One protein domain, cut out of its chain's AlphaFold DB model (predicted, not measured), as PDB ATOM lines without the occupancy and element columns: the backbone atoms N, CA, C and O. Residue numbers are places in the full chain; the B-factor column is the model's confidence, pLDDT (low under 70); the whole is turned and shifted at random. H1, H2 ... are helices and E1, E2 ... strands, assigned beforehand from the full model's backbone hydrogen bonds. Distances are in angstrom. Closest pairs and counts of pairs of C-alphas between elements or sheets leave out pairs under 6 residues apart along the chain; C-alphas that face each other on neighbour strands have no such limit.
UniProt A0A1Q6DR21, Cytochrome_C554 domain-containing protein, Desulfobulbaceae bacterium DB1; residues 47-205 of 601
ATOM      1  N   GLU A  47      85.173 -79.643  33.832       94.56
ATOM      2  CA  GLU A  47      86.544 -79.414  34.319       94.56
ATOM      3  C   GLU A  47      86.930 -77.931  34.315       94.56
ATOM      4  O   GLU A  47      87.654 -77.468  35.198       94.56
ATOM      5  N   THR A  48      86.385 -77.154  33.373       95.81
ATOM      6  CA  THR A  48      86.604 -75.698  33.326       95.81
ATOM      7  C   THR A  48      86.044 -75.015  34.572       95.81
ATOM      8  O   THR A  48      86.667 -74.110  35.124       95.81
ATOM      9  N   CYS A  49      84.886 -75.473  35.050       94.94
ATOM     10  CA  CYS A  49      84.244 -74.961  36.257       94.94
ATOM     11  C   CYS A  49      85.013 -75.409  37.511       94.94
ATOM     12  O   CYS A  49      85.299 -74.603  38.400       94.94
ATOM     13  N   LEU A  50      85.393 -76.689  37.575       93.69
ATOM     14  CA  LEU A  50      86.076 -77.284  38.732       93.69
ATOM     15  C   LEU A  50      87.518 -76.786  38.930       93.69
ATOM     16  O   LEU A  50      88.096 -76.987  39.995       93.69
ATOM     17  N   ALA A  51      88.089 -76.074  37.956       93.88
ATOM     18  CA  ALA A  51      89.353 -75.363  38.139       93.88
ATOM     19  C   ALA A  51      89.266 -74.242  39.199       93.88
ATOM     20  O   ALA A  51      90.284 -73.864  39.778       93.88
ATOM     21  N   CYS A  52      88.066 -73.701  39.449       93.69
ATOM     22  CA  CYS A  52      87.820 -72.641  40.438       93.69
ATOM     23  C   CYS A  52      86.771 -73.016  41.498       93.69
ATOM     24  O   CYS A  52      86.760 -72.426  42.579       93.69
ATOM     25  N   HIS A  53      85.886 -73.968  41.201       91.38
ATOM     26  CA  HIS A  53      84.851 -74.445  42.113       91.38
ATOM     27  C   HIS A  53      85.241 -75.783  42.767       91.38
ATOM     28  O   HIS A  53      85.988 -76.554  42.169       91.38
ATOM     29  N   PRO A  54      84.753 -76.091  43.985       91.44
ATOM     30  CA  PRO A  54      85.118 -77.319  44.687       91.44
ATOM     31  C   PRO A  54      84.833 -78.584  43.874       91.44
ATOM     32  O   PRO A  54      83.743 -78.748  43.333       91.44
ATOM     33  N   ALA A  55      85.777 -79.527  43.877       86.19
ATOM     34  CA  ALA A  55      85.603 -80.823  43.219       86.19
ATOM     35  C   ALA A  55      84.443 -81.654  43.807       86.19
ATOM     36  O   ALA A  55      83.879 -82.483  43.097       86.19
ATOM     37  N   SER A  56      84.035 -81.388  45.061       90.44
ATOM     38  CA  SER A  56      82.894 -82.056  45.708       90.44
ATOM     39  C   SER A  56      81.581 -81.886  44.945       90.44
ATOM     40  O   SER A  56      80.682 -82.704  45.097       90.44
ATOM     41  N   ILE A  57      81.468 -80.862  44.090       92.19
ATOM     42  CA  ILE A  57      80.274 -80.607  43.278       92.19
ATOM     43  C   ILE A  57      79.913 -81.814  42.405       92.19
ATOM     44  O   ILE A  57      78.730 -82.101  42.227       92.19
ATOM     45  N   ALA A  58      80.901 -82.550  41.890       89.56
ATOM     46  CA  ALA A  58      80.639 -83.746  41.094       89.56
ATOM     47  C   ALA A  58      79.906 -84.820  41.919       89.56
ATOM     48  O   ALA A  58      78.902 -85.364  41.465       89.56
ATOM     49  N   ASP A  59      80.354 -85.065  43.154       93.94
ATOM     50  CA  ASP A  59      79.726 -86.015  44.081       93.94
ATOM     51  C   ASP A  59      78.330 -85.544  44.522       93.94
ATOM     52  O   ASP A  59      77.372 -86.321  44.602       93.94
ATOM     53  N   GLU A  60      78.199 -84.245  44.791       95.56
ATOM     54  CA  GLU A  60      76.939 -83.600  45.159       95.56
ATOM     55  C   GLU A  60      75.881 -83.776  44.060       95.56
ATOM     56  O   GLU A  60      74.768 -84.227  44.339       95.56
ATOM     57  N   ILE A  61      76.241 -83.499  42.801       95.06
ATOM     58  CA  ILE A  61      75.356 -83.680  41.644       95.06
ATOM     59  C   ILE A  61      75.057 -85.161  41.425       95.06
ATOM     60  O   ILE A  61      73.889 -85.515  41.270       95.06
ATOM     61  N   PHE A  62      76.069 -86.030  41.440       95.00
ATOM     62  CA  PHE A  62      75.906 -87.465  41.191       95.00
ATOM     63  C   PHE A  62      74.916 -88.121  42.165       95.00
ATOM     64  O   PHE A  62      74.146 -89.004  41.790       95.00
ATOM     65  N   THR A  63      74.888 -87.657  43.416       94.06
ATOM     66  CA  THR A  63      73.961 -88.155  44.446       94.06
ATOM     67  C   THR A  63      72.627 -87.407  44.511       94.06
ATOM     68  O   THR A  63      71.815 -87.693  45.395       94.06
ATOM     69  N   SER A  64      72.387 -86.458  43.603       96.12
ATOM     70  CA  SER A  64      71.129 -85.714  43.515       96.12
ATOM     71  C   SER A  64      70.053 -86.470  42.728       96.12
ATOM     72  O   SER A  64      70.337 -87.380  41.944       96.12
ATOM     73  N   VAL A  65      68.798 -86.054  42.866       95.31
ATOM     74  CA  VAL A  65      67.647 -86.513  42.081       95.31
ATOM     75  C   VAL A  65      67.760 -86.101  40.627       95.31
ATOM     76  O   VAL A  65      67.361 -86.864  39.755       95.31
ATOM     77  N   HIS A  66      68.300 -84.919  40.346       95.19
ATOM     78  CA  HIS A  66      68.430 -84.442  38.969       95.19
ATOM     79  C   HIS A  66      69.417 -85.295  38.167       95.19
ATOM     80  O   HIS A  66      69.231 -85.466  36.964       95.19
ATOM     81  N   PHE A  67      70.400 -85.904  38.838       95.81
ATOM     82  CA  PHE A  67      71.230 -86.941  38.242       95.81
ATOM     83  C   PHE A  67      70.586 -88.327  38.346       95.81
ATOM     84  O   PHE A  67      70.343 -88.961  37.334       95.81
ATOM     85  N   SER A  68      70.262 -88.828  39.534       93.38
ATOM     86  CA  SER A  68      69.822 -90.225  39.708       93.38
ATOM     87  C   SER A  68      68.409 -90.529  39.186       93.38
ATOM     88  O   SER A  68      68.070 -91.693  38.972       93.38
ATOM     89  N   ALA A  69      67.582 -89.500  38.986       93.12
ATOM     90  CA  ALA A  69      66.166 -89.566  38.623       93.12
ATOM     91  C   ALA A  69      65.279 -90.349  39.616       93.12
ATOM     92  O   ALA A  69      64.188 -90.795  39.241       93.12
ATOM     93  N   ARG A  70      65.718 -90.519  40.875       93.06
ATOM     94  CA  ARG A  70      65.018 -91.295  41.918       93.06
ATOM     95  C   ARG A  70      65.483 -90.960  43.338       93.06
ATOM     96  O   ARG A  70      66.605 -90.514  43.522       93.06
ATOM     97  N   THR A  71      64.662 -91.272  44.343       91.94
ATOM     98  CA  THR A  71      65.082 -91.390  45.757       91.94
ATOM     99  C   THR A  71      64.278 -92.468  46.464       91.94
ATOM    100  O   THR A  71      63.220 -92.874  45.985       91.94
ATOM    101  N   ALA A  72      64.737 -92.887  47.644       89.25
ATOM    102  CA  ALA A  72      63.834 -93.506  48.604       89.25
ATOM    103  C   ALA A  72      62.805 -92.477  49.086       89.25
ATOM    104  O   ALA A  72      63.139 -91.305  49.291       89.25
ATOM    105  N   ASN A  73      61.557 -92.907  49.257       84.94
ATOM    106  CA  ASN A  73      60.516 -92.081  49.853       84.94
ATOM    107  C   ASN A  73      59.510 -92.964  50.613       84.94
ATOM    108  O   ASN A  73      58.724 -93.662  49.974       84.94
ATOM    109  N   PRO A  74      59.501 -92.930  51.959       79.75
ATOM    110  CA  PRO A  74      58.657 -93.812  52.762       79.75
ATOM    111  C   PRO A  74      57.166 -93.454  52.716       79.75
ATOM    112  O   PRO A  74      56.354 -94.240  53.192       79.75
ATOM    113  N   THR A  75      56.783 -92.288  52.182       83.56
ATOM    114  CA  THR A  75      55.362 -91.933  52.030       83.56
ATOM    115  C   THR A  75      54.745 -92.535  50.770       83.56
ATOM    116  O   THR A  75      53.529 -92.508  50.602       83.56
ATOM    117  N   MET A  76      55.562 -93.099  49.882       83.25
ATOM    118  CA  MET A  76      55.093 -93.698  48.643       83.25
ATOM    119  C   MET A  76      55.028 -95.210  48.790       83.25
ATOM    120  O   MET A  76      56.031 -95.850  49.101       83.25
ATOM    121  N   ASP A  77      53.861 -95.787  48.522       85.25
ATOM    122  CA  ASP A  77      53.666 -97.231  48.625       85.25
ATOM    123  C   ASP A  77      54.131 -97.925  47.339       85.25
ATOM    124  O   ASP A  77      53.332 -98.334  46.497       85.25
ATOM    125  N   TYR A  78      55.451 -97.971  47.148       87.50
ATOM    126  CA  TYR A  78      56.090 -98.707  46.058       87.50
ATOM    127  C   TYR A  78      56.422-100.141  46.465       87.50
ATOM    128  O   TYR A  78      56.933-100.363  47.567       87.50
ATOM    129  N   PRO A  79      56.231-101.119  45.562       87.75
ATOM    130  CA  PRO A  79      56.728-102.469  45.778       87.75
ATOM    131  C   PRO A  79      58.232-102.494  46.063       87.75
ATOM    132  O   PRO A  79      59.027-101.957  45.300       87.75
ATOM    133  N   GLY A  80      58.621-103.135  47.164       89.50
ATOM    134  CA  GLY A  80      60.017-103.240  47.593       89.50
ATOM    135  C   GLY A  80      60.539-102.026  48.370       89.50
ATOM    136  O   GLY A  80      61.624-102.107  48.953       89.50
ATOM    137  N   GLY A  81      59.781-100.925  48.436       88.06
ATOM    138  CA  GLY A  81      60.137 -99.684  49.129       88.06
ATOM    139  C   GLY A  81      61.195 -98.869  48.385       88.06
ATOM    140  O   GLY A  81      60.889 -97.780  47.916       88.06
ATOM    141  N   GLY A  82      62.414 -99.412  48.293       91.75
ATOM    142  CA  GLY A  82      63.477 -99.002  47.371       91.75
ATOM    143  C   GLY A  82      63.726 -97.504  47.170       91.75
ATOM    144  O   GLY A  82      63.375 -96.649  47.978       91.75
ATOM    145  N   SER A  83      64.397 -97.191  46.067       92.19
ATOM    146  CA  SER A  83      64.537 -95.851  45.512       92.19
ATOM    147  C   SER A  83      63.912 -95.823  44.127       92.19
ATOM    148  O   SER A  83      64.358 -96.528  43.227       92.19
ATOM    149  N   HIS A  84      62.885 -94.998  43.958       90.94
ATOM    150  CA  HIS A  84      62.058 -94.973  42.755       90.94
ATOM    151  C   HIS A  84      61.906 -93.546  42.231       90.94
ATOM    152  O   HIS A  84      62.047 -92.560  42.965       90.94
ATOM    153  N   GLY A  85      61.605 -93.412  40.944       89.94
ATOM    154  CA  GLY A  85      61.388 -92.109  40.322       89.94
ATOM    155  C   GLY A  85      61.194 -92.213  38.819       89.94
ATOM    156  O   GLY A  85      60.716 -93.225  38.330       89.94
ATOM    157  N   MET A  86      61.559 -91.175  38.066       88.19
ATOM    158  CA  MET A  86      61.443 -91.197  36.597       88.19
ATOM    159  C   MET A  86      62.298 -92.293  35.947       88.19
ATOM    160  O   MET A  86      62.056 -92.641  34.792       88.19
ATOM    161  N   LEU A  87      63.279 -92.827  36.683       90.00
ATOM    162  CA  LEU A  87      64.111 -93.926  36.219       90.00
ATOM    163  C   LEU A  87      63.275 -95.164  35.856       90.00
ATOM    164  O   LEU A  87      63.363 -95.649  34.734       90.00
ATOM    165  N   ASP A  88      62.436 -95.628  36.776       87.31
ATOM    166  CA  ASP A  88      61.769 -96.935  36.723       87.31
ATOM    167  C   ASP A  88      60.242 -96.864  36.861       87.31
ATOM    168  O   ASP A  88      59.535 -97.824  36.558       87.31
ATOM    169  N   ARG A  89      59.698 -95.724  37.295       85.25
ATOM    170  CA  ARG A  89      58.254 -95.529  37.382       85.25
ATOM    171  C   ARG A  89      57.680 -95.187  36.018       85.25
ATOM    172  O   ARG A  89      57.931 -94.101  35.490       85.25
ATOM    173  N   ALA A  90      56.782 -96.036  35.528       78.38
ATOM    174  CA  ALA A  90      55.981 -95.708  34.359       78.38
ATOM    175  C   ALA A  90      55.083 -94.502  34.658       78.38
ATOM    176  O   ALA A  90      54.276 -94.501  35.593       78.38
ATOM    177  N   CYS A  91      55.225 -93.450  33.858       79.69
ATOM    178  CA  CYS A  91      54.293 -92.337  33.867       79.69
ATOM    179  C   CYS A  91      53.280 -92.572  32.749       79.69
ATOM    180  O   CYS A  91      53.662 -92.861  31.621       79.69
ATOM    181  N   GLY A  92      51.988 -92.421  33.034       80.62
ATOM    182  CA  GLY A  92      50.955 -92.634  32.020       80.62
ATOM    183  C   GLY A  92      50.997 -91.655  30.840       80.62
ATOM    184  O   GLY A  92      50.433 -91.928  29.785       80.62
ATOM    185  N   LEU A  93      51.702 -90.527  30.996       84.88
ATOM    186  CA  LEU A  93      51.879 -89.534  29.939       84.88
ATOM    187  C   LEU A  93      52.875 -89.945  28.858       84.88
ATOM    188  O   LEU A  93      52.525 -89.732  27.712       84.88
ATOM    189  N   PRO A  94      54.064 -90.497  29.162       84.94
ATOM    190  CA  PRO A  94      54.916 -91.157  28.174       84.94
ATOM    191  C   PRO A  94      54.600 -92.646  27.976       84.94
ATOM    192  O   PRO A  94      55.147 -93.253  27.067       84.94
ATOM    193  N   GLY A  95      53.787 -93.252  28.848       87.25
ATOM    194  CA  GLY A  95      53.441 -94.678  28.818       87.25
ATOM    195  C   GLY A  95      54.587 -95.630  29.182       87.25
ATOM    196  O   GLY A  95      54.373 -96.834  29.221       87.25
ATOM    197  N   THR A  96      55.786 -95.107  29.458       89.06
ATOM    198  CA  THR A  96      57.026 -95.883  29.600       89.06
ATOM    199  C   THR A  96      58.003 -95.244  30.606       89.06
ATOM    200  O   THR A  96      57.656 -94.267  31.284       89.06
ATOM    201  N   THR A  97      59.220 -95.788  30.724       89.31
ATOM    202  CA  THR A  97      60.271 -95.404  31.692       89.31
ATOM    203  C   THR A  97      61.618 -95.140  31.028       89.31
ATOM    204  O   THR A  97      61.842 -95.518  29.880       89.31
ATOM    205  N   LEU A  98      62.559 -94.544  31.769       88.12
ATOM    206  CA  LEU A  98      63.941 -94.410  31.301       88.12
ATOM    207  C   LEU A  98      64.623 -95.760  31.053       88.12
ATOM    208  O   LEU A  98      65.400 -95.877  30.108       88.12
ATOM    209  N   MET A  99      64.323 -96.775  31.869       86.12
ATOM    210  CA  MET A  99      64.883 -98.125  31.709       86.12
ATOM    211  C   MET A  99      64.414 -98.824  30.431       86.12
ATOM    212  O   MET A  99      65.131 -99.642  29.864       86.12
ATOM    213  N   ALA A 100      63.222 -98.492  29.950       87.19
ATOM    214  CA  ALA A 100      62.585 -99.134  28.807       87.19
ATOM    215  C   ALA A 100      63.017 -98.557  27.455       87.19
ATOM    216  O   ALA A 100      62.219 -98.428  26.527       87.19
ATOM    217  N   ASN A 101      64.292 -98.185  27.344       84.38
ATOM    218  CA  ASN A 101      64.866 -97.603  26.134       84.38
ATOM    219  C   ASN A 101      64.272 -96.238  25.731       84.38
ATOM    220  O   ASN A 101      64.372 -95.847  24.572       84.38
ATOM    221  N   ASN A 102      63.671 -95.494  26.667       86.19
ATOM    222  CA  ASN A 102      63.111 -94.166  26.400       86.19
ATOM    223  C   ASN A 102      64.069 -93.022  26.780       86.19
ATOM    224  O   ASN A 102      63.648 -91.987  27.294       86.19
ATOM    225  N   TRP A 103      65.377 -93.219  26.594       90.94
ATOM    226  CA  TRP A 103      66.377 -92.192  26.896       90.94
ATOM    227  C   TRP A 103      66.485 -91.148  25.782       90.94
ATOM    228  O   TRP A 103      66.284 -89.959  26.023       90.94
ATOM    229  N   ALA A 104      66.793 -91.604  24.568       92.88
ATOM    230  CA  ALA A 104      67.019 -90.767  23.400       92.88
ATOM    231  C   ALA A 104      66.737 -91.561  22.121       92.88
ATOM    232  O   ALA A 104      67.247 -92.672  21.948       92.88
ATOM    233  N   GLY A 105      65.974 -90.982  21.203       93.94
ATOM    234  CA  GLY A 105      65.834 -91.495  19.849       93.94
ATOM    235  C   GLY A 105      65.138 -90.512  18.922       93.94
ATOM    236  O   GLY A 105      64.565 -89.526  19.368       93.94
ATOM    237  N   THR A 106      65.217 -90.803  17.629       95.00
ATOM    238  CA  THR A 106      64.644 -89.981  16.563       95.00
ATOM    239  C   THR A 106      63.617 -90.823  15.828       95.00
ATOM    240  O   THR A 106      63.976 -91.893  15.335       95.00
ATOM    241  N   ALA A 107      62.374 -90.355  15.785       95.12
ATOM    242  CA  ALA A 107      61.293 -90.947  15.013       95.12
ATOM    243  C   ALA A 107      61.217 -90.298  13.624       95.12
ATOM    244  O   ALA A 107      61.361 -89.079  13.520       95.12
ATOM    245  N   VAL A 108      60.937 -91.070  12.576       95.31
ATOM    246  CA  VAL A 108      60.570 -90.578  11.237       95.31
ATOM    247  C   VAL A 108      59.049 -90.589  11.085       95.31
ATOM    248  O   VAL A 108      58.392 -91.579  11.405       95.31
ATOM    249  N   SER A 109      58.479 -89.488  10.596       94.94
ATOM    250  CA  SER A 109      57.034 -89.355  10.431       94.94
ATOM    251  C   SER A 109      56.508 -90.401   9.441       94.94
ATOM    252  O   SER A 109      56.995 -90.479   8.309       94.94
ATOM    253  N   PRO A 110      55.487 -91.189   9.821       93.69
ATOM    254  CA  PRO A 110      54.825 -92.116   8.910       93.69
ATOM    255  C   PRO A 110      53.978 -91.414   7.835       93.69
ATOM    256  O   PRO A 110      53.575 -92.072   6.879       93.69
ATOM    257  N   GLU A 111      53.676 -90.117   7.976       92.38
ATOM    258  CA  GLU A 111      52.853 -89.384   7.003       92.38
ATOM    259  C   GLU A 111      53.650 -88.938   5.775       92.38
ATOM    260  O   GLU A 111      53.140 -89.021   4.656       92.38
ATOM    261  N   ASP A 112      54.894 -88.487   5.966       93.38
ATOM    262  CA  ASP A 112      55.736 -87.967   4.881       93.38
ATOM    263  C   ASP A 112      57.047 -88.742   4.659       93.38
ATOM    264  O   ASP A 112      57.666 -88.595   3.604       93.38
ATOM    265  N   GLY A 113      57.467 -89.585   5.609       92.81
ATOM    266  CA  GLY A 113      58.712 -90.355   5.546       92.81
ATOM    267  C   GLY A 113      59.995 -89.517   5.587       92.81
ATOM    268  O   GLY A 113      61.065 -90.051   5.289       92.81
ATOM    269  N   ILE A 114      59.911 -88.220   5.905       94.50
ATOM    270  CA  ILE A 114      61.026 -87.260   5.851       94.50
ATOM    271  C   ILE A 114      61.149 -86.478   7.158       94.50
ATOM    272  O   ILE A 114      62.262 -86.299   7.654       94.50
ATOM    273  N   THR A 115      60.037 -85.996   7.714       94.75
ATOM    274  CA  THR A 115      60.044 -85.216   8.953       94.75
ATOM    275  C   THR A 115      60.510 -86.092  10.103       94.75
ATOM    276  O   THR A 115      60.020 -87.205  10.285       94.75
ATOM    277  N   THR A 116      61.445 -85.588  10.904       95.31
ATOM    278  CA  THR A 116      61.959 -86.294  12.074       95.31
ATOM    279  C   THR A 116      61.545 -85.624  13.375       95.31
ATOM    280  O   THR A 116      61.283 -84.419  13.432       95.31
ATOM    281  N   ARG A 117      61.491 -86.416  14.446       93.69
ATOM    282  CA  ARG A 117      61.253 -85.931  15.801       93.69
ATOM    283  C   ARG A 117      62.166 -86.631  16.788       93.69
ATOM    284  O   ARG A 117      62.070 -87.839  16.970       93.69
ATOM    285  N   ASP A 118      62.989 -85.851  17.470       94.94
ATOM    286  CA  ASP A 118      63.726 -86.332  18.631       94.94
ATOM    287  C   ASP A 118      62.801 -86.430  19.853       94.94
ATOM    288  O   ASP A 118      62.019 -85.514  20.133       94.94
ATOM    289  N   ASP A 119      62.885 -87.545  20.576       91.62
ATOM    290  CA  ASP A 119      62.115 -87.822  21.791       91.62
ATOM    291  C   ASP A 119      62.927 -88.681  22.785       91.62
ATOM    292  O   ASP A 119      63.999 -89.218  22.481       91.62
ATOM    293  N   GLY A 120      62.425 -88.784  24.011       90.19
ATOM    294  CA  GLY A 120      63.029 -89.521  25.116       90.19
ATOM    295  C   GLY A 120      63.331 -88.625  26.314       90.19
ATOM    296  O   GLY A 120      63.607 -87.428  26.191       90.19
ATOM    297  N   CYS A 121      63.289 -89.195  27.518       88.50
ATOM    298  CA  CYS A 121      63.365 -88.393  28.739       88.50
ATOM    299  C   CYS A 121      64.774 -87.828  29.016       88.50
ATOM    300  O   CYS A 121      64.908 -86.949  29.869       88.50
ATOM    301  N   GLY A 122      65.805 -88.272  28.288       91.44
ATOM    302  CA  GLY A 122      67.166 -87.727  28.355       91.44
ATOM    303  C   GLY A 122      67.269 -86.265  27.903       91.44
ATOM    304  O   GLY A 122      68.220 -85.574  28.274       91.44
ATOM    305  N   ASN A 123      66.263 -85.742  27.188       91.38
ATOM    306  CA  ASN A 123      66.217 -84.330  26.794       91.38
ATOM    307  C   ASN A 123      66.313 -83.397  28.013       91.38
ATOM    308  O   ASN A 123      66.924 -82.335  27.968       91.38
ATOM    309  N   CYS A 124      65.729 -83.822  29.133       91.19
ATOM    310  CA  CYS A 124      65.710 -83.049  30.369       91.19
ATOM    311  C   CYS A 124      66.872 -83.366  31.319       91.19
ATOM    312  O   CYS A 124      67.002 -82.709  32.352       91.19
ATOM    313  N   HIS A 125      67.669 -84.395  31.026       94.44
ATOM    314  CA  HIS A 125      68.681 -84.889  31.950       94.44
ATOM    315  C   HIS A 125      70.004 -84.127  31.827       94.44
ATOM    316  O   HIS A 125      70.323 -83.552  30.790       94.44
ATOM    317  N   ILE A 126      70.780 -84.115  32.905       94.81
ATOM    318  CA  ILE A 126      72.025 -83.345  33.025       94.81
ATOM    319  C   ILE A 126      73.281 -84.173  32.723       94.81
ATOM    320  O   ILE A 126      74.377 -83.768  33.095       94.81
ATOM    321  N   ALA A 127      73.131 -85.334  32.088       93.81
ATOM    322  CA  ALA A 127      74.216 -86.177  31.600       93.81
ATOM    323  C   ALA A 127      73.878 -86.753  30.216       93.81
ATOM    324  O   ALA A 127      72.724 -86.725  29.783       93.81
ATOM    325  N   TYR A 128      74.881 -87.275  29.504       91.25
ATOM    326  CA  TYR A 128      74.672 -87.885  28.185       91.25
ATOM    327  C   TYR A 128      73.959 -89.235  28.256       91.25
ATOM    328  O   TYR A 128      73.153 -89.536  27.373       91.25
ATOM    329  N   LYS A 129      74.237 -90.043  29.283       89.44
ATOM    330  CA  LYS A 129      73.719 -91.409  29.430       89.44
ATOM    331  C   LYS A 129      72.727 -91.520  30.595       89.44
ATOM    332  O   LYS A 129      72.757 -90.707  31.520       89.44
ATOM    333  N   PRO A 130      71.862 -92.550  30.593       89.12
ATOM    334  CA  PRO A 130      71.035 -92.883  31.741       89.12
ATOM    335  C   PRO A 130      71.853 -93.062  33.027       89.12
ATOM    336  O   PRO A 130      72.944 -93.631  32.973       89.12
ATOM    337  N   PRO A 131      71.303 -92.709  34.203       90.56
ATOM    338  CA  PRO A 131      72.052 -92.725  35.465       90.56
ATOM    339  C   PRO A 131      72.645 -94.089  35.827       90.56
ATOM    340  O   PRO A 131      73.736 -94.162  36.376       90.56
ATOM    341  N   MET A 132      71.956 -95.181  35.478       86.38
ATOM    342  CA  MET A 132      72.419 -96.549  35.753       86.38
ATOM    343  C   MET A 132      73.644 -96.972  34.932       86.38
ATOM    344  O   MET A 132      74.182 -98.045  35.186       86.38
ATOM    345  N   GLN A 133      74.065 -96.179  33.940       86.81
ATOM    346  CA  GLN A 133      75.270 -96.454  33.151       86.81
ATOM    347  C   GLN A 133      76.542 -95.853  33.763       86.81
ATOM    348  O   GLN A 133      77.631 -96.124  33.262       86.81
ATOM    349  N   TYR A 134      76.421 -95.059  34.827       90.75
ATOM    350  CA  TYR A 134      77.560 -94.505  35.553       90.75
ATOM    351  C   TYR A 134      77.700 -95.202  36.907       90.75
ATOM    352  O   TYR A 134      76.751 -95.235  37.692       90.75
ATOM    353  N   MET A 135      78.884 -95.738  37.204       88.81
ATOM    354  CA  MET A 135      79.166 -96.403  38.481       88.81
ATOM    355  C   MET A 135      79.757 -95.434  39.501       88.81
ATOM    356  O   MET A 135      79.598 -95.633  40.707       88.81
ATOM    357  N   THR A 136      80.434 -94.383  39.031       92.81
ATOM    358  CA  THR A 136      81.084 -93.389  39.888       92.81
ATOM    359  C   THR A 136      80.848 -91.949  39.416       92.81
ATOM    360  O   THR A 136      80.662 -91.708  38.220       92.81
ATOM    361  N   PRO A 137      80.940 -90.963  40.329       92.75
ATOM    362  CA  PRO A 137      80.959 -89.541  39.979       92.75
ATOM    363  C   PRO A 137      82.047 -89.189  38.957       92.75
ATOM    364  O   PRO A 137      81.808 -88.402  38.047       92.75
ATOM    365  N   THR A 138      83.225 -89.813  39.064       93.25
ATOM    366  CA  THR A 138      84.350 -89.595  38.143       93.25
ATOM    367  C   THR A 138      84.015 -90.003  36.711       93.25
ATOM    368  O   THR A 138      84.365 -89.287  35.779       93.25
ATOM    369  N   GLU A 139      83.324 -91.128  36.521       93.56
ATOM    370  CA  GLU A 139      82.881 -91.573  35.191       93.56
ATOM    371  C   GLU A 139      81.804 -90.655  34.607       93.56
ATOM    372  O   GLU A 139      81.768 -90.451  33.397       93.56
ATOM    373  N   ALA A 140      80.931 -90.105  35.454       94.56
ATOM    374  CA  ALA A 140      79.873 -89.194  35.027       94.56
ATOM    375  C   ALA A 140      80.380 -87.780  34.719       94.56
ATOM    376  O   ALA A 140      79.767 -87.077  33.920       94.56
ATOM    377  N   LEU A 141      81.478 -87.353  35.350       93.94
ATOM    378  CA  LEU A 141      81.952 -85.971  35.323       93.94
ATOM    379  C   LEU A 141      82.107 -85.377  33.909       93.94
ATOM    380  O   LEU A 141      81.593 -84.277  33.707       93.94
ATOM    381  N   PRO A 142      82.738 -86.046  32.923       93.56
ATOM    382  CA  PRO A 142      82.873 -85.494  31.571       93.56
ATOM    383  C   PRO A 142      81.525 -85.249  30.880       93.56
ATOM    384  O   PRO A 142      81.406 -84.375  30.017       93.56
ATOM    385  N   ASP A 143      80.500 -85.992  31.292       94.06
ATOM    386  CA  ASP A 143      79.176 -85.971  30.691       94.06
ATOM    387  C   ASP A 143      78.233 -84.991  31.393       94.06
ATOM    388  O   ASP A 143      77.158 -84.729  30.862       94.06
ATOM    389  N   LEU A 144      78.600 -84.418  32.549       95.38
ATOM    390  CA  LEU A 144      77.717 -83.505  33.278       95.38
ATOM    391  C   LEU A 144      77.478 -82.196  32.508       95.38
ATOM    392  O   LEU A 144      78.397 -81.590  31.948       95.38
ATOM    393  N   ASP A 145      76.238 -81.718  32.545       95.94
ATOM    394  CA  ASP A 145      75.807 -80.459  31.945       95.94
ATOM    395  C   ASP A 145      75.609 -79.375  33.013       95.94
ATOM    396  O   ASP A 145      74.500 -79.114  33.485       95.94
ATOM    397  N   CYS A 146      76.699 -78.714  33.414       94.94
ATOM    398  CA  CYS A 146      76.612 -77.578  34.336       94.94
ATOM    399  C   CYS A 146      75.817 -76.405  33.734       94.94
ATOM    400  O   CYS A 146      75.192 -75.629  34.464       94.94
ATOM    401  N   LEU A 147      75.851 -76.252  32.407       96.38
ATOM    402  CA  LEU A 147      75.302 -75.091  31.712       96.38
ATOM    403  C   LEU A 147      73.781 -75.147  31.644       96.38
ATOM    404  O   LEU A 147      73.146 -74.097  31.740       96.38
ATOM    405  N   ARG A 148      73.188 -76.347  31.607       95.19
ATOM    406  CA  ARG A 148      71.729 -76.524  31.624       95.19
ATOM    407  C   ARG A 148      71.045 -75.757  32.753       95.19
ATOM    408  O   ARG A 148      69.975 -75.194  32.533       95.19
ATOM    409  N   CYS A 149      71.675 -75.686  33.927       95.56
ATOM    410  CA  CYS A 149      71.145 -74.973  35.092       95.56
ATOM    411  C   CYS A 149      71.766 -73.585  35.294       95.56
ATOM    412  O   CYS A 149      71.085 -72.674  35.762       95.56
ATOM    413  N   HIS A 150      73.057 -73.413  34.995       95.81
ATOM    414  CA  HIS A 150      73.787 -72.200  35.377       95.81
ATOM    415  C   HIS A 150      73.937 -71.159  34.264       95.81
ATOM    416  O   HIS A 150      74.218 -69.999  34.576       95.81
ATOM    417  N   ALA A 151      73.770 -71.538  32.994       95.81
ATOM    418  CA  ALA A 151      73.864 -70.599  31.882       95.81
ATOM    419  C   ALA A 151      72.618 -69.712  31.806       95.81
ATOM    420  O   ALA A 151      71.491 -70.196  31.948       95.81
ATOM    421  N   LEU A 152      72.823 -68.422  31.535       94.44
ATOM    422  CA  LEU A 152      71.730 -67.470  31.312       94.44
ATOM    423  C   LEU A 152      71.031 -67.693  29.975       94.44
ATOM    424  O   LEU A 152      69.836 -67.449  29.883       94.44
ATOM    425  N   VAL A 153      71.784 -68.144  28.975       94.81
ATOM    426  CA  VAL A 153      71.305 -68.466  27.630       94.81
ATOM    427  C   VAL A 153      71.947 -69.792  27.235       94.81
ATOM    428  O   VAL A 153      73.154 -69.946  27.426       94.81
ATOM    429  N   TYR A 154      71.161 -70.749  26.752       95.56
ATOM    430  CA  TYR A 154      71.584 -72.119  26.455       95.56
ATOM    431  C   TYR A 154      70.988 -72.600  25.129       95.56
ATOM    432  O   TYR A 154      69.780 -72.511  24.927       95.56
ATOM    433  N   GLY A 155      71.812 -73.179  24.259       95.12
ATOM    434  CA  GLY A 155      71.377 -73.825  23.024       95.12
ATOM    435  C   GLY A 155      70.622 -72.878  22.092       95.12
ATOM    436  O   GLY A 155      71.107 -71.795  21.761       95.12
ATOM    437  N   ASP A 156      69.428 -73.292  21.685       93.81
ATOM    438  CA  ASP A 156      68.536 -72.563  20.781       93.81
ATOM    439  C   ASP A 156      68.081 -71.203  21.331       93.81
ATOM    440  O   ASP A 156      67.758 -70.311  20.545       93.81
ATOM    441  N   GLU A 157      68.162 -70.969  22.646       94.88
ATOM    442  CA  GLU A 157      67.881 -69.659  23.251       94.88
ATOM    443  C   GLU A 157      68.780 -68.546  22.673       94.88
ATOM    444  O   GLU A 157      68.396 -67.374  22.663       94.88
ATOM    445  N   TRP A 158      69.964 -68.877  22.144       95.69
ATOM    446  CA  TRP A 158      70.842 -67.916  21.462       95.69
ATOM    447  C   TRP A 158      70.283 -67.393  20.135       95.69
ATOM    448  O   TRP A 158      70.768 -66.376  19.642       95.69
ATOM    449  N   THR A 159      69.278 -68.059  19.563       94.94
ATOM    450  CA  THR A 159      68.598 -67.619  18.334       94.94
ATOM    451  C   THR A 159      67.547 -66.538  18.600       94.94
ATOM    452  O   THR A 159      67.073 -65.889  17.667       94.94
ATOM    453  N   HIS A 160      67.187 -66.314  19.866       94.62
ATOM    454  CA  HIS A 160      66.180 -65.332  20.242       94.62
ATOM    455  C   HIS A 160      66.730 -63.908  20.125       94.62
ATOM    456  O   HIS A 160      67.793 -63.592  20.671       94.62
ATOM    457  N   GLN A 161      65.977 -63.023  19.467       94.75
ATOM    458  CA  GLN A 161      66.424 -61.654  19.198       94.75
ATOM    459  C   GLN A 161      66.738 -60.888  20.487       94.75
ATOM    460  O   GLN A 161      67.730 -60.169  20.536       94.75
ATOM    461  N   GLU A 162      65.965 -61.086  21.555       93.56
ATOM    462  CA  GLU A 162      66.228 -60.449  22.845       93.56
ATOM    463  C   GLU A 162      67.581 -60.858  23.450       93.56
ATOM    464  O   GLU A 162      68.257 -60.030  24.060       93.56
ATOM    465  N   ASN A 163      68.019 -62.102  23.244       93.25
ATOM    466  CA  ASN A 163      69.317 -62.580  23.721       93.25
ATOM    467  C   ASN A 163      70.455 -62.080  22.826       93.25
ATOM    468  O   ASN A 163      71.505 -61.689  23.340       93.25
ATOM    469  N   ILE A 164      70.231 -62.027  21.511       92.94
ATOM    470  CA  ILE A 164      71.171 -61.437  20.548       92.94
ATOM    471  C   ILE A 164      71.376 -59.947  20.849       92.94
ATOM    472  O   ILE A 164      72.512 -59.482  20.899       92.94
ATOM    473  N   ASP A 165      70.308 -59.201  21.121       92.38
ATOM    474  CA  ASP A 165      70.377 -57.774  21.447       92.38
ATOM    475  C   ASP A 165      71.123 -57.527  22.769       92.38
ATOM    476  O   ASP A 165      71.891 -56.568  22.890       92.38
ATOM    477  N   LEU A 166      70.916 -58.394  23.768       90.12
ATOM    478  CA  LEU A 166      71.507 -58.249  25.101       90.12
ATOM    479  C   LEU A 166      72.959 -58.716  25.193       90.12
ATOM    480  O   LEU A 166      73.732 -58.128  25.946       90.12
ATOM    481  N   TYR A 167      73.327 -59.778  24.481       90.94
ATOM    482  CA  TYR A 167      74.612 -60.457  24.660       90.94
ATOM    483  C   TYR A 167      75.414 -60.590  23.358       90.94
ATOM    484  O   TYR A 167      76.545 -61.085  23.375       90.94
ATOM    485  N   GLY A 168      74.868 -60.148  22.225       91.25
ATOM    486  CA  GLY A 168      75.406 -60.349  20.878       91.25
ATOM    487  C   GLY A 168      75.142 -61.756  20.329       91.25
ATOM    488  O   GLY A 168      74.746 -62.665  21.060       91.25
ATOM    489  N   GLU A 169      75.483 -61.978  19.062       91.88
ATOM    490  CA  GLU A 169      75.364 -63.284  18.392       91.88
ATOM    491  C   GLU A 169      76.311 -64.343  18.982       91.88
ATOM    492  O   GLU A 169      77.458 -64.047  19.341       91.88
ATOM    493  N   ASN A 170      75.837 -65.585  19.094       93.44
ATOM    494  CA  ASN A 170      76.681 -66.755  19.321       93.44
ATOM    495  C   ASN A 170      76.915 -67.445  17.970       93.44
ATOM    496  O   ASN A 170      75.961 -67.881  17.342       93.44
ATOM    497  N   ASN A 171      78.166 -67.539  17.517       92.88
ATOM    498  CA  ASN A 171      78.497 -68.169  16.229       92.88
ATOM    499  C   ASN A 171      78.732 -69.688  16.339       92.88
ATOM    500  O   ASN A 171      79.032 -70.331  15.339       92.88
ATOM    501  N   ASP A 172      78.626 -70.241  17.547       94.12
ATOM    502  CA  ASP A 172      78.805 -71.659  17.869       94.12
ATOM    503  C   ASP A 172      77.588 -72.147  18.670       94.12
ATOM    504  O   ASP A 172      77.700 -72.604  19.801       94.12
ATOM    505  N   ILE A 173      76.382 -71.949  18.130       93.00
ATOM    506  CA  ILE A 173      75.159 -72.433  18.781       93.00
ATOM    507  C   ILE A 173      75.144 -73.956  18.714       93.00
ATOM    508  O   ILE A 173      75.230 -74.546  17.638       93.00
ATOM    509  N   GLN A 174      74.995 -74.589  19.873       94.19
ATOM    510  CA  GLN A 174      74.929 -76.037  19.997       94.19
ATOM    511  C   GLN A 174      73.564 -76.430  20.555       94.19
ATOM    512  O   GLN A 174      73.343 -76.472  21.766       94.19
ATOM    513  N   GLU A 175      72.627 -76.685  19.644       92.25
ATOM    514  CA  GLU A 175      71.272 -77.105  19.987       92.25
ATOM    515  C   GLU A 175      71.245 -78.521  20.560       92.25
ATOM    516  O   GLU A 175      72.044 -79.397  20.197       92.25
ATOM    517  N   ARG A 176      70.269 -78.756  21.437       92.38
ATOM    518  CA  ARG A 176      70.015 -80.073  22.006       92.38
ATOM    519  C   ARG A 176      69.263 -80.931  20.992       92.38
ATOM    520  O   ARG A 176      68.127 -80.627  20.654       92.38
ATOM    521  N   HIS A 177      69.886 -82.008  20.539       94.25
ATOM    522  CA  HIS A 177      69.308 -82.960  19.594       94.25
ATOM    523  C   HIS A 177      69.840 -84.363  19.880       94.25
ATOM    524  O   HIS A 177      70.822 -84.535  20.612       94.25
ATOM    525  N   VAL A 178      69.197 -85.380  19.324       96.00
ATOM    526  CA  VAL A 178      69.641 -86.761  19.473       96.00
ATOM    527  C   VAL A 178      70.776 -87.050  18.501       96.00
ATOM    528  O   VAL A 178      70.701 -86.769  17.308       96.00
ATOM    529  N   THR A 179      71.834 -87.672  19.010       94.44
ATOM    530  CA  THR A 179      72.937 -88.182  18.194       94.44
ATOM    531  C   THR A 179      73.299 -89.607  18.596       94.44
ATOM    532  O   THR A 179      72.907 -90.088  19.661       94.44
ATOM    533  N   THR A 180      74.027 -90.296  17.723       91.69
ATOM    534  CA  THR A 180      74.482 -91.672  17.940       91.69
ATOM    535  C   THR A 180      75.987 -91.663  18.192       91.69
ATOM    536  O   THR A 180      76.753 -91.163  17.368       91.69
ATOM    537  N   LEU A 181      76.415 -92.220  19.322       85.38
ATOM    538  CA  LEU A 181      77.826 -92.409  19.648       85.38
ATOM    539  C   LEU A 181      78.442 -93.549  18.823       85.38
ATOM    540  O   LEU A 181      77.744 -94.357  18.211       85.38
ATOM    541  N   ALA A 182      79.774 -93.640  18.827       85.19
ATOM    542  CA  ALA A 182      80.508 -94.678  18.095       85.19
ATOM    543  C   ALA A 182      80.158 -96.112  18.543       85.19
ATOM    544  O   ALA A 182      80.299 -97.047  17.759       85.19
ATOM    545  N   ASP A 183      79.688 -96.281  19.782       78.62
ATOM    546  CA  ASP A 183      79.210 -97.554  20.333       78.62
ATOM    547  C   ASP A 183      77.752 -97.885  19.948       78.62
ATOM    548  O   ASP A 183      77.209 -98.896  20.385       78.62
ATOM    549  N   GLY A 184      77.109 -97.042  19.132       81.62
ATOM    550  CA  GLY A 184      75.723 -97.200  18.694       81.62
ATOM    551  C   GLY A 184      74.680 -96.677  19.684       81.62
ATOM    552  O   GLY A 184      73.492 -96.653  19.352       81.62
ATOM    553  N   SER A 185      75.079 -96.225  20.877       82.38
ATOM    554  CA  SER A 185      74.144 -95.645  21.839       82.38
ATOM    555  C   SER A 185      73.631 -94.284  21.367       82.38
ATOM    556  O   SER A 185      74.363 -93.476  20.797       82.38
ATOM    557  N   LYS A 186      72.344 -94.024  21.604       90.38
ATOM    558  CA  LYS A 186      71.722 -92.728  21.331       90.38
ATOM    559  C   LYS A 186      71.743 -91.868  22.587       90.38
ATOM    560  O   LYS A 186      71.387 -92.343  23.668       90.38
ATOM    561  N   ILE A 187      72.133 -90.608  22.435       93.00
ATOM    562  CA  ILE A 187      72.224 -89.615  23.512       93.00
ATOM    563  C   ILE A 187      71.600 -88.292  23.070       93.00
ATOM    564  O   ILE A 187      71.426 -88.063  21.877       93.00
ATOM    565  N   TRP A 188      71.327 -87.406  24.024       94.56
ATOM    566  CA  TRP A 188      71.054 -85.997  23.742       94.56
ATOM    567  C   TRP A 188      72.357 -85.205  23.789       94.56
ATOM    568  O   TRP A 188      73.113 -85.344  24.749       94.56
ATOM    569  N   THR A 189      72.626 -84.369  22.789       94.00
ATOM    570  CA  THR A 189      73.753 -83.429  22.828       94.00
ATOM    571  C   THR A 189      73.588 -82.420  23.966       94.00
ATOM    572  O   THR A 189      72.536 -82.308  24.595       94.00
ATOM    573  N   GLN A 190      74.653 -81.685  24.267       94.62
ATOM    574  CA  GLN A 190      74.651 -80.605  25.252       94.62
ATOM    575  C   GLN A 190      75.276 -79.375  24.612       94.62
ATOM    576  O   GLN A 190      76.143 -79.521  23.750       94.62
ATOM    577  N   ASP A 191      74.879 -78.188  25.057       95.50
ATOM    578  CA  ASP A 191      75.552 -76.964  24.645       95.50
ATOM    579  C   ASP A 191      76.914 -76.903  25.339       95.50
ATOM    580  O   ASP A 191      77.009 -76.823  26.568       95.50
ATOM    581  N   ARG A 192      77.982 -76.996  24.550       94.69
ATOM    582  CA  ARG A 192      79.368 -76.858  25.000       94.69
ATOM    583  C   ARG A 192      80.038 -75.623  24.397       94.69
ATOM    584  O   ARG A 192      81.264 -75.571  24.321       94.69
ATOM    585  N   SER A 193      79.267 -74.620  23.985       95.94
ATOM    586  CA  SER A 193      79.821 -73.396  23.415       95.94
ATOM    587  C   SER A 193      80.448 -72.499  24.487       95.94
ATOM    588  O   SER A 193      79.972 -72.377  25.623       95.94
ATOM    589  N   LEU A 194      81.540 -71.823  24.115       96.50
ATOM    590  CA  LEU A 194      82.256 -70.908  25.007       96.50
ATOM    591  C   LEU A 194      81.340 -69.793  25.528       96.50
ATOM    592  O   LEU A 194      81.398 -69.435  26.704       96.50
ATOM    593  N   LYS A 195      80.480 -69.256  24.661       96.00
ATOM    594  CA  LYS A 195      79.623 -68.121  25.001       96.00
ATOM    595  C   LYS A 195      78.551 -68.494  26.031       96.00
ATOM    596  O   LYS A 195      78.298 -67.719  26.954       96.00
ATOM    597  N   THR A 196      77.993 -69.703  25.943       96.69
ATOM    598  CA  THR A 196      77.098 -70.264  26.966       96.69
ATOM    599  C   THR A 196      77.810 -70.378  28.308       96.69
ATOM    600  O   THR A 196      77.282 -69.904  29.317       96.69
ATOM    601  N   ALA A 197      79.039 -70.904  28.338       96.88
ATOM    602  CA  ALA A 197      79.830 -70.989  29.566       96.88
ATOM    603  C   ALA A 197      80.144 -69.605  30.163       96.88
ATOM    604  O   ALA A 197      79.998 -69.392  31.365       96.88
ATOM    605  N   GLN A 198      80.495 -68.627  29.324       96.38
ATOM    606  CA  GLN A 198      80.720 -67.241  29.748       96.38
ATOM    607  C   GLN A 198      79.455 -66.577  30.314       96.38
ATOM    608  O   GLN A 198      79.564 -65.668  31.138       96.38
ATOM    609  N   SER A 199      78.263 -67.021  29.902       95.19
ATOM    610  CA  SER A 199      76.987 -66.477  30.380       95.19
ATOM    611  C   SER A 199      76.651 -66.854  31.826       95.19
ATOM    612  O   SER A 199      75.808 -66.198  32.435       95.19
ATOM    613  N   VAL A 200      77.305 -67.871  32.397       94.88
ATOM    614  CA  VAL A 200      77.111 -68.293  33.794       94.88
ATOM    615  C   VAL A 200      77.330 -67.113  34.744       94.88
ATOM    616  O   VAL A 200      78.164 -66.259  34.469       94.88
ATOM    617  N   GLY A 201      76.631 -67.050  35.886       80.31
ATOM    618  CA  GLY A 201      77.019 -66.148  36.987       80.31
ATOM    619  C   GLY A 201      75.902 -65.432  37.746       80.31
ATOM    620  O   GLY A 201      76.201 -64.672  38.666       80.31
ATOM    621  N   LYS A 202      74.627 -65.666  37.418       79.69
ATOM    622  CA  LYS A 202      73.496 -65.253  38.272       79.69
ATOM    623  C   LYS A 202      72.989 -66.446  39.094       79.69
ATOM    624  O   LYS A 202      73.309 -67.588  38.755       79.69
ATOM    625  N   PRO A 203      72.195 -66.213  40.159       88.38
ATOM    626  CA  PRO A 203      71.367 -67.269  40.729       88.38
ATOM    627  C   PRO A 203      70.603 -68.005  39.623       88.38
ATOM    628  O   PRO A 203      70.198 -67.372  38.645       88.38
ATOM    629  N   VAL A 204      70.422 -69.317  39.787       93.44
ATOM    630  CA  VAL A 204      69.682 -70.153  38.828       93.44
ATOM    631  C   VAL A 204      68.332 -69.503  38.546       93.44
ATOM    632  O   VAL A 204      67.558 -69.237  39.472       93.44
ATOM    633  N   THR A 205      68.093 -69.186  37.277       92.94
ATOM    634  CA  THR A 205      66.915 -68.431  36.860       92.94
ATOM    635  C   THR A 205      65.698 -69.345  36.748       92.94
ATOM    636  O   THR A 205      65.822 -70.573  36.723       92.94
TER     637      THR A 205
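What this domain is: This is residues 47 to 205 of the 601 residues of the protein "Cytochrome_C554 domain-containing protein" of Desulfobulbaceae bacterium DB1 (UniProt A0A1Q6DR21). There is little regular structure: short helices are scattered round a loop-rich body with H4 near its middle, hairpin E1-E2 juts from one side, and unnamed residues 69 to 104 loop out elsewhere. Among 159 printed residues, nine named helices and four strands, in two antiparallel pairs, hold 62; the class is mixed. It is compact, with radius of gyration of the C-alphas 17.6 A, spanning 52 by 50 by 32 A.

Where its parts are: H1 is residues 47 to 50, H2 56 to 62, H3 65 to 68, E1 105 to 108, E2 116 to 119, H4 121 to 124, H5 137 to 143, H6 147 to 150, H7 155 to 159, H8 161 to 167, E3 178 to 180, E4 186 to 188, H9 194 to 199. C-alpha 47 is at (86.544, -79.414, 34.319), C-alpha 199 at (76.987, -66.477, 30.380).

How they stand to each other: H2 and H5 touch, closest C-alphas Asp 59 and Pro 137, 5.5 A. Hairpin E1-E2 has N 107 and O 117 at 2.8 A; hairpin E3-E4 has N 179 and O 187 at 2.9 A. O i to N i+4 pairs are within hydrogen-bond range throughout H2, H8 and H9, but 1 of 3 in H5 and 0 of 1 in H7, where i+3 pairs number 2 of 4 and 2 of 2.

The domain as a whole: The printed part has no cut; links H3-E1 and H4-H5 are long. No printed residue is under 70 in pLDDT.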